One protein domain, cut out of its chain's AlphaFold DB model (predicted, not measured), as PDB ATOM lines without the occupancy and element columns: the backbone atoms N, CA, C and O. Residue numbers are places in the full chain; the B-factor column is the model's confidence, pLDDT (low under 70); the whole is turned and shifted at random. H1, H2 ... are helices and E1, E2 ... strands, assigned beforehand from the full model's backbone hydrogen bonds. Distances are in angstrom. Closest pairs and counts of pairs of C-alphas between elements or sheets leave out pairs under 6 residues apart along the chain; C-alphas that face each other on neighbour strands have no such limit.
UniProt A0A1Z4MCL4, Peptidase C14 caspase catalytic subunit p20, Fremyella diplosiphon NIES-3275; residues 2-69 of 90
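What this domain is: This is residues 2 to 69 of the 90 residues of the protein "Peptidase C14 caspase catalytic subunit p20" of Fremyella diplosiphon NIES-3275 (UniProt A0A1Z4MCL4). What shape is it? A ribbon of parallel strands E1 and E2 lies between helices H1 and H2. How large? The printed part has 68 residues, mixed helices and strands in the order E1, H1, E2, H2. It is only just loose, close to compact: radius of gyration of the C-alphas 13.6 A, spans 45 by 24 by 11 A.

Where its parts are: Where are the strands? E1, residues 3 to 11, begins at C-alpha (-50.521, -25.367, -28.415); E2 is residues 45 to 53. The helices? H1, residues 25 to 43, is 27.1 A long; H2, residues 59 to 69, ends at C-alpha (-48.862, -22.665, -14.418).

How they stand to each other: How do strands pair? E1 and E2 are parallel at 14 degrees; N 5 and O 46 are within hydrogen-bond range, 2.9 A. E1, H1, E2 form a strand-helix-strand unit, parallel strands with a helix between, its crossover right-handed. And the helices? The closest C-alphas of H1 and E1 are those of Val 26 and Gly 11, 4.7 A, of H1 and E2 those of Val 40 and Leu 47, 6.3 A, and of H2 and E1 those of His 69 and Tyr 6, 6.1 A; H1 and H2 are apart. O i to N i+4 pairs are within range throughout H2, and 12 of 15 in H1.

The domain as a whole: Any cut? The printed part has no cut; the E1 to H1 link is long. Where is pLDDT under 70? In 16 residues, among them 15 to 21.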
ATOM      1  N   THR A   2     -50.785 -22.887 -32.431       58.91
ATOM      2  CA  THR A   2     -49.726 -23.191 -31.464       58.91
ATOM      3  C   THR A   2     -50.390 -23.638 -30.167       58.91
ATOM      4  O   THR A   2     -51.308 -22.976 -29.679       58.91
ATOM      5  N   ARG A   3     -50.015 -24.815 -29.674       70.44
ATOM      6  CA  ARG A   3     -50.521 -25.367 -28.415       70.44
ATOM      7  C   ARG A   3     -49.508 -25.033 -27.323       70.44
ATOM      8  O   ARG A   3     -48.311 -25.180 -27.541       70.44
ATOM      9  N   ASN A   4     -49.976 -24.560 -26.177       78.31
ATOM     10  CA  ASN A   4     -49.093 -24.186 -25.075       78.31
ATOM     11  C   ASN A   4     -48.902 -25.406 -24.178       78.31
ATOM     12  O   ASN A   4     -49.889 -25.988 -23.728       78.31
ATOM     13  N   LEU A   5     -47.652 -25.791 -23.945       76.81
ATOM     14  CA  LEU A   5     -47.297 -26.867 -23.029       76.81
ATOM     15  C   LEU A   5     -46.774 -26.233 -21.744       76.81
ATOM     16  O   LEU A   5     -45.721 -25.604 -21.754       76.81
ATOM     17  N   TYR A   6     -47.520 -26.372 -20.651       79.44
ATOM     18  CA  TYR A   6     -47.126 -25.847 -19.346       79.44
ATOM     19  C   TYR A   6     -46.530 -26.973 -18.507       79.44
ATOM     20  O   TYR A   6     -47.206 -27.962 -18.224       79.44
ATOM     21  N   THR A   7     -45.282 -26.817 -18.078       79.12
ATOM     22  CA  THR A   7     -44.577 -27.833 -17.290       79.12
ATOM     23  C   THR A   7     -43.991 -27.203 -16.035       79.12
ATOM     24  O   THR A   7     -43.317 -26.177 -16.099       79.12
ATOM     25  N   LEU A   8     -44.245 -27.829 -14.885       81.69
ATOM     26  CA  LEU A   8     -43.652 -27.460 -13.604       81.69
ATOM     27  C   LEU A   8     -42.698 -28.574 -13.169       81.69
ATOM     28  O   LEU A   8     -43.148 -29.678 -12.865       81.69
ATOM     29  N   LEU A   9     -41.402 -28.279 -13.125       80.12
ATOM     30  CA  LEU A   9     -40.368 -29.205 -12.673       80.12
ATOM     31  C   LEU A   9     -39.863 -28.784 -11.295       80.12
ATOM     32  O   LEU A   9     -39.581 -27.611 -11.052       80.12
ATOM     33  N   VAL A  10     -39.747 -29.745 -10.385       78.44
ATOM     34  CA  VAL A  10     -39.310 -29.493  -9.010       78.44
ATOM     35  C   VAL A  10     -38.204 -30.478  -8.658       78.44
ATOM     36  O   VAL A  10     -38.436 -31.684  -8.671       78.44
ATOM     37  N   GLY A  11     -37.011 -29.968  -8.357       78.75
ATOM     38  CA  GLY A  11     -35.834 -30.773  -8.026       78.75
ATOM     39  C   GLY A  11     -35.256 -30.349  -6.685       78.75
ATOM     40  O   GLY A  11     -34.700 -29.262  -6.566       78.75
ATOM     41  N   ILE A  12     -35.386 -31.184  -5.659       75.50
ATOM     42  CA  ILE A  12     -34.859 -30.890  -4.322       75.50
ATOM     43  C   ILE A  12     -33.767 -31.910  -4.033       75.50
ATOM     44  O   ILE A  12     -34.051 -33.092  -3.893       75.50
ATOM     45  N   ASP A  13     -32.530 -31.444  -3.947       74.06
ATOM     46  CA  ASP A  13     -31.377 -32.239  -3.524       74.06
ATOM     47  C   ASP A  13     -30.985 -31.882  -2.080       74.06
ATOM     48  O   ASP A  13     -30.675 -32.754  -1.268       74.06
ATOM     49  N   GLU A  14     -31.098 -30.602  -1.707       73.25
ATOM     50  CA  GLU A  14     -30.757 -30.081  -0.376       73.25
ATOM     51  C   GLU A  14     -31.838 -30.349   0.687       73.25
ATOM     52  O   GLU A  14     -32.390 -29.432   1.303       73.25
ATOM     53  N   TYR A  15     -32.140 -31.619   0.950       69.62
ATOM     54  CA  TYR A  15     -32.973 -31.967   2.097       69.62
ATOM     55  C   TYR A  15     -32.234 -31.710   3.415       69.62
ATOM     56  O   TYR A  15     -31.098 -32.141   3.631       69.62
ATOM     57  N   VAL A  16     -32.905 -31.005   4.326       67.69
ATOM     58  CA  VAL A  16     -32.447 -30.833   5.707       67.69
ATOM     59  C   VAL A  16     -32.842 -32.046   6.549       67.69
ATOM     60  O   VAL A  16     -33.891 -32.657   6.344       67.69
ATOM     61  N   ARG A  17     -31.990 -32.393   7.524       60.75
ATOM     62  CA  ARG A  17     -32.194 -33.554   8.406       60.75
ATOM     63  C   ARG A  17     -33.612 -33.582   9.002       60.75
ATOM     64  O   ARG A  17     -34.111 -32.529   9.397       60.75
ATOM     65  N   PRO A  18     -34.229 -34.771   9.141       64.44
ATOM     66  CA  PRO A  18     -33.613 -36.109   9.144       64.44
ATOM     67  C   PRO A  18     -33.409 -36.754   7.766       64.44
ATOM     68  O   PRO A  18     -32.797 -37.815   7.694       64.44
ATOM     69  N   VAL A  19     -33.880 -36.131   6.688       68.19
ATOM     70  CA  VAL A  19     -33.762 -36.683   5.336       68.19
ATOM     71  C   VAL A  19     -32.359 -36.394   4.796       68.19
ATOM     72  O   VAL A  19     -31.893 -35.256   4.855       68.19
ATOM     73  N   SER A  20     -31.660 -37.430   4.328       67.19
ATOM     74  CA  SER A  20     -30.357 -37.264   3.679       67.19
ATOM     75  C   SER A  20     -30.523 -36.490   2.370       67.19
ATOM     76  O   SER A  20     -31.465 -36.778   1.629       67.19
ATOM     77  N   PRO A  21     -29.622 -35.547   2.058       66.12
ATOM     78  CA  PRO A  21     -29.658 -34.855   0.781       66.12
ATOM     79  C   PRO A  21     -29.529 -35.862  -0.367       66.12
ATOM     80  O   PRO A  21     -28.713 -36.788  -0.309       66.12
ATOM     81  N   LEU A  22     -30.357 -35.679  -1.391       71.25
ATOM     82  CA  LEU A  22     -30.247 -36.401  -2.653       71.25
ATOM     83  C   LEU A  22     -29.254 -35.640  -3.543       71.25
ATOM     84  O   LEU A  22     -28.950 -34.479  -3.292       71.25
ATOM     85  N   GLN A  23     -28.653 -36.310  -4.523       65.06
ATOM     86  CA  GLN A  23     -27.662 -35.693  -5.424       65.06
ATOM     87  C   GLN A  23     -28.051 -35.832  -6.901       65.06
ATOM     88  O   GLN A  23     -27.210 -35.652  -7.778       65.06
ATOM     89  N   SER A  24     -29.296 -36.219  -7.181       69.81
ATOM     90  CA  SER A  24     -29.735 -36.573  -8.534       69.81
ATOM     91  C   SER A  24     -30.976 -35.815  -8.978       69.81
ATOM     92  O   SER A  24     -31.164 -35.646 -10.176       69.81
ATOM     93  N   CYS A  25     -31.795 -35.290  -8.064       73.62
ATOM     94  CA  CYS A  25     -33.073 -34.694  -8.433       73.62
ATOM     95  C   CYS A  25     -32.896 -33.396  -9.230       73.62
ATOM     96  O   CYS A  25     -33.679 -33.135 -10.143       73.62
ATOM     97  N   VAL A  26     -31.858 -32.600  -8.952       74.19
ATOM     98  CA  VAL A  26     -31.536 -31.428  -9.784       74.19
ATOM     99  C   VAL A  26     -31.051 -31.863 -11.168       74.19
ATOM    100  O   VAL A  26     -31.405 -31.243 -12.173       74.19
ATOM    101  N   ASN A  27     -30.279 -32.949 -11.241       77.12
ATOM    102  CA  ASN A  27     -29.759 -33.472 -12.501       77.12
ATOM    103  C   ASN A  27     -30.880 -34.048 -13.382       77.12
ATOM    104  O   ASN A  27     -30.923 -33.775 -14.579       77.12
ATOM    105  N   ASP A  28     -31.832 -34.764 -12.781       77.81
ATOM    106  CA  ASP A  28     -33.011 -35.306 -13.461       77.81
ATOM    107  C   ASP A  28     -33.896 -34.181 -14.017       77.81
ATOM    108  O   ASP A  28     -34.293 -34.207 -15.182       77.81
ATOM    109  N   VAL A  29     -34.148 -33.138 -13.219       79.50
ATOM    110  CA  VAL A  29     -34.908 -31.960 -13.663       79.50
ATOM    111  C   VAL A  29     -34.201 -31.216 -14.795       79.50
ATOM    112  O   VAL A  29     -34.858 -30.760 -15.733       79.50
ATOM    113  N   THR A  30     -32.873 -31.124 -14.741       80.31
ATOM    114  CA  THR A  30     -32.073 -30.502 -15.804       80.31
ATOM    115  C   THR A  30     -32.186 -31.302 -17.102       80.31
ATOM    116  O   THR A  30     -32.523 -30.734 -18.137       80.31
ATOM    117  N   ALA A  31     -32.028 -32.627 -17.042       83.06
ATOM    118  CA  ALA A  31     -32.149 -33.497 -18.211       83.06
ATOM    119  C   ALA A  31     -33.554 -33.455 -18.843       83.06
ATOM    120  O   ALA A  31     -33.687 -33.435 -20.067       83.06
ATOM    121  N   ILE A  32     -34.610 -33.404 -18.022       79.56
ATOM    122  CA  ILE A  32     -35.992 -33.272 -18.509       79.56
ATOM    123  C   ILE A  32     -36.221 -31.894 -19.144       79.56
ATOM    124  O   ILE A  32     -36.902 -31.808 -20.165       79.56
ATOM    125  N   THR A  33     -35.639 -30.832 -18.580       82.00
ATOM    126  CA  THR A  33     -35.716 -29.476 -19.149       82.00
ATOM    127  C   THR A  33     -35.090 -29.437 -20.539       82.00
ATOM    128  O   THR A  33     -35.760 -29.055 -21.494       82.00
ATOM    129  N   GLU A  34     -33.853 -29.922 -20.671       83.56
ATOM    130  CA  GLU A  34     -33.138 -29.969 -21.952       83.56
ATOM    131  C   GLU A  34     -33.879 -30.823 -22.991       83.56
ATOM    132  O   GLU A  34     -33.970 -30.455 -24.165       83.56
ATOM    133  N   TYR A  35     -34.460 -31.949 -22.564       82.69
ATOM    134  CA  TYR A  35     -35.255 -32.806 -23.440       82.69
ATOM    135  C   TYR A  35     -36.524 -32.105 -23.946       82.69
ATOM    136  O   TYR A  35     -36.831 -32.169 -25.137       82.69
ATOM    137  N   LEU A  36     -37.263 -31.434 -23.058       77.19
ATOM    138  CA  LEU A  36     -38.490 -30.725 -23.426       77.19
ATOM    139  C   LEU A  36     -38.193 -29.530 -24.332       77.19
ATOM    140  O   LEU A  36     -38.884 -29.354 -25.331       77.19
ATOM    141  N   GLU A  37     -37.159 -28.748 -24.034       79.44
ATOM    142  CA  GLU A  37     -36.746 -27.624 -24.878       79.44
ATOM    143  C   GLU A  37     -36.327 -28.090 -26.278       79.44
ATOM    144  O   GLU A  37     -36.746 -27.497 -27.272       79.44
ATOM    145  N   GLY A  38     -35.576 -29.194 -26.374       76.44
ATOM    146  CA  GLY A  38     -35.146 -29.752 -27.658       76.44
ATOM    147  C   GLY A  38     -36.281 -30.343 -28.504       76.44
ATOM    148  O   GLY A  38     -36.225 -30.290 -29.731       76.44
ATOM    149  N   GLN A  39     -37.321 -30.894 -27.872       70.31
ATOM    150  CA  GLN A  39     -38.428 -31.543 -28.585       70.31
ATOM    151  C   GLN A  39     -39.556 -30.569 -28.944       70.31
ATOM    152  O   GLN A  39     -40.115 -30.643 -30.039       70.31
ATOM    153  N   VAL A  40     -39.884 -29.627 -28.057       66.88
ATOM    154  CA  VAL A  40     -41.043 -28.737 -28.227       66.88
ATOM    155  C   VAL A  40     -40.851 -27.739 -29.372       66.88
ATOM    156  O   VAL A  40     -41.819 -27.439 -30.078       66.88
ATOM    157  N   ASP A  41     -39.614 -27.310 -29.637       62.81
ATOM    158  CA  ASP A  41     -39.296 -26.446 -30.784       62.81
ATOM    159  C   ASP A  41     -39.622 -27.122 -32.135       62.81
ATOM    160  O   ASP A  41     -39.894 -26.462 -33.139       62.81
ATOM    161  N   THR A  42     -39.692 -28.458 -32.151       59.50
ATOM    162  CA  THR A  42     -39.922 -29.251 -33.365       59.50
ATOM    163  C   THR A  42     -41.412 -29.420 -33.699       59.50
ATOM    164  O   THR A  42     -41.776 -29.466 -34.874       59.50
ATOM    165  N   ASP A  43     -42.294 -29.458 -32.694       65.12
ATOM    166  CA  ASP A  43     -43.722 -29.786 -32.873       65.12
ATOM    167  C   ASP A  43     -44.656 -28.557 -32.931       65.12
ATOM    168  O   ASP A  43     -45.880 -28.690 -33.041       65.12
ATOM    169  N   GLY A  44     -44.113 -27.334 -32.877       68.06
ATOM    170  CA  GLY A  44     -44.910 -26.099 -32.943       68.06
ATOM    171  C   GLY A  44     -45.728 -25.821 -31.674       68.06
ATOM    172  O   GLY A  44     -46.768 -25.148 -31.730       68.06
ATOM    173  N   TYR A  45     -45.268 -26.345 -30.538       71.25
ATOM    174  CA  TYR A  45     -45.794 -26.036 -29.214       71.25
ATOM    175  C   TYR A  45     -44.984 -24.886 -28.596       71.25
ATOM    176  O   TYR A  45     -43.792 -24.747 -28.848       71.25
ATOM    177  N   GLN A  46     -45.624 -24.039 -27.790       76.62
ATOM    178  CA  GLN A  46     -44.908 -23.068 -26.958       76.62
ATOM    179  C   GLN A  46     -44.695 -23.679 -25.575       76.62
ATOM    180  O   GLN A  46     -45.659 -23.877 -24.831       76.62
ATOM    181  N   LEU A  47     -43.442 -24.010 -25.257       80.25
ATOM    182  CA  LEU A  47     -43.064 -24.527 -23.947       80.25
ATOM    183  C   LEU A  47     -43.050 -23.392 -22.920       80.25
ATOM    184  O   LEU A  47     -42.332 -22.404 -23.066       80.25
ATOM    185  N   HIS A  48     -43.818 -23.571 -21.855       80.69
ATOM    186  CA  HIS A  48     -43.812 -22.743 -20.661       80.69
ATOM    187  C   HIS A  48     -43.305 -23.592 -19.501       80.69
ATOM    188  O   HIS A  48     -44.067 -24.291 -18.831       80.69
ATOM    189  N   LEU A  49     -41.988 -23.567 -19.321       80.75
ATOM    190  CA  LEU A  49     -41.296 -24.341 -18.306       80.75
ATOM    191  C   LEU A  49     -41.059 -23.478 -17.063       80.75
ATOM    192  O   LEU A  49     -40.507 -22.379 -17.142       80.75
ATOM    193  N   HIS A  50     -41.480 -23.983 -15.908       82.44
ATOM    194  CA  HIS A  50     -41.175 -23.394 -14.612       82.44
ATOM    195  C   HIS A  50     -40.421 -24.408 -13.766       82.44
ATOM    196  O   HIS A  50     -40.937 -25.489 -13.486       82.44
ATOM    197  N   THR A  51     -39.212 -24.051 -13.348       81.50
ATOM    198  CA  THR A  51     -38.340 -24.939 -12.584       81.50
ATOM    199  C   THR A  51     -38.103 -24.370 -11.197       81.50
ATOM    200  O   THR A  51     -37.740 -23.204 -11.052       81.50
ATOM    201  N   LEU A  52     -38.301 -25.201 -10.178       80.44
ATOM    202  CA  LEU A  52     -38.033 -24.877  -8.782       80.44
ATOM    203  C   LEU A  52     -36.983 -25.848  -8.244       80.44
ATOM    204  O   LEU A  52     -37.207 -27.058  -8.245       80.44
ATOM    205  N   LEU A  53     -35.846 -25.328  -7.778       79.25
ATOM    206  CA  LEU A  53     -34.739 -26.145  -7.285       79.25
ATOM    207  C   LEU A  53     -34.439 -25.853  -5.814       79.25
ATOM    208  O   LEU A  53     -34.469 -24.700  -5.393       79.25
ATOM    209  N   ASN A  54     -34.099 -26.890  -5.046       78.38
ATOM    210  CA  ASN A  54     -33.596 -26.789  -3.670       78.38
ATOM    211  C   ASN A  54     -34.406 -25.814  -2.791       78.38
ATOM    212  O   ASN A  54     -35.570 -26.064  -2.487       78.38
ATOM    213  N   GLN A  55     -33.793 -24.699  -2.385       76.19
ATOM    214  CA  GLN A  55     -34.373 -23.714  -1.470       76.19
ATOM    215  C   GLN A  55     -35.517 -22.913  -2.099       76.19
ATOM    216  O   GLN A  55     -36.392 -22.437  -1.380       76.19
ATOM    217  N   ASP A  56     -35.553 -22.818  -3.429       71.81
ATOM    218  CA  ASP A  56     -36.628 -22.151  -4.161       71.81
ATOM    219  C   ASP A  56     -37.864 -23.052  -4.301       71.81
ATOM    220  O   ASP A  56     -38.987 -22.558  -4.413       71.81
ATOM    221  N   ALA A  57     -37.695 -24.374  -4.188       73.81
ATOM    222  CA  ALA A  57     -38.769 -25.368  -4.165       73.81
ATOM    223  C   ALA A  57     -39.503 -25.428  -2.813       73.81
ATOM    224  O   ALA A  57     -39.813 -26.491  -2.270       73.81
ATOM    225  N   THR A  58     -39.825 -24.258  -2.265       76.06
ATOM    226  CA  THR A  58     -40.668 -24.150  -1.074       76.06
ATOM    227  C   THR A  58     -42.073 -24.680  -1.362       76.06
ATOM    228  O   THR A  58     -42.586 -24.560  -2.476       76.06
ATOM    229  N   GLN A  59     -42.760 -25.195  -0.338       71.62
ATOM    230  CA  GLN A  59     -44.153 -25.642  -0.470       71.62
ATOM    231  C   GLN A  59     -45.051 -24.556  -1.089       71.62
ATOM    232  O   GLN A  59     -45.902 -24.855  -1.923       71.62
ATOM    233  N   GLN A  60     -44.845 -23.289  -0.718       74.31
ATOM    234  CA  GLN A  60     -45.589 -22.166  -1.289       74.31
ATOM    235  C   GLN A  60     -45.243 -21.928  -2.758       74.31
ATOM    236  O   GLN A  60     -46.155 -21.699  -3.548       74.31
ATOM    237  N   ALA A  61     -43.966 -22.007  -3.140       75.06
ATOM    238  CA  ALA A  61     -43.550 -21.877  -4.533       75.06
ATOM    239  C   ALA A  61     -44.129 -23.002  -5.398       75.06
ATOM    240  O   ALA A  61     -44.653 -22.721  -6.470       75.06
ATOM    241  N   VAL A  62     -44.148 -24.243  -4.903       73.94
ATOM    242  CA  VAL A  62     -44.768 -25.377  -5.608       73.94
ATOM    243  C   VAL A  62     -46.281 -25.184  -5.737       73.94
ATOM    244  O   VAL A  62     -46.829 -25.326  -6.827       73.94
ATOM    245  N   VAL A  63     -46.973 -24.793  -4.661       76.62
ATOM    246  CA  VAL A  63     -48.422 -24.521  -4.699       76.62
ATOM    247  C   VAL A  63     -48.749 -23.361  -5.643       76.62
ATOM    248  O   VAL A  63     -49.723 -23.440  -6.394       76.62
ATOM    249  N   ASN A  64     -47.944 -22.297  -5.633       78.25
ATOM    250  CA  ASN A  64     -48.103 -21.161  -6.535       78.25
ATOM    251  C   ASN A  64     -47.800 -21.555  -7.982       78.25
ATOM    252  O   ASN A  64     -48.582 -21.207  -8.859       78.25
ATOM    253  N   GLY A  65     -46.749 -22.339  -8.222       72.69
ATOM    254  CA  GLY A  65     -46.412 -22.903  -9.525       72.69
ATOM    255  C   GLY A  65     -47.562 -23.743 -10.070       72.69
ATOM    256  O   GLY A  65     -48.056 -23.477 -11.161       72.69
ATOM    257  N   CYS A  66     -48.106 -24.670  -9.283       71.25
ATOM    258  CA  CYS A  66     -49.282 -25.441  -9.687       71.25
ATOM    259  C   CYS A  66     -50.484 -24.532  -9.988       71.25
ATOM    260  O   CYS A  66     -51.150 -24.689 -11.009       71.25
ATOM    261  N   ARG A  67     -50.762 -23.539  -9.139       71.06
ATOM    262  CA  ARG A  67     -51.907 -22.633  -9.328       71.06
ATOM    263  C   ARG A  67     -51.754 -21.653 -10.488       71.06
ATOM    264  O   ARG A  67     -52.757 -21.252 -11.064       71.06
ATOM    265  N   GLN A  68     -50.543 -21.217 -10.805       71.81
ATOM    266  CA  GLN A  68     -50.305 -20.202 -11.831       71.81
ATOM    267  C   GLN A  68     -49.978 -20.822 -13.188       71.81
ATOM    268  O   GLN A  68     -50.423 -20.286 -14.198       71.81
ATOM    269  N   HIS A  69     -49.249 -21.943 -13.204       67.50
ATOM    270  CA  HIS A  69     -48.862 -22.665 -14.418       67.50
ATOM    271  C   HIS A  69     -49.848 -23.788 -14.768       67.50
ATOM    272  O   HIS A  69     -50.327 -23.840 -15.895       67.50
TER     273      HIS A  69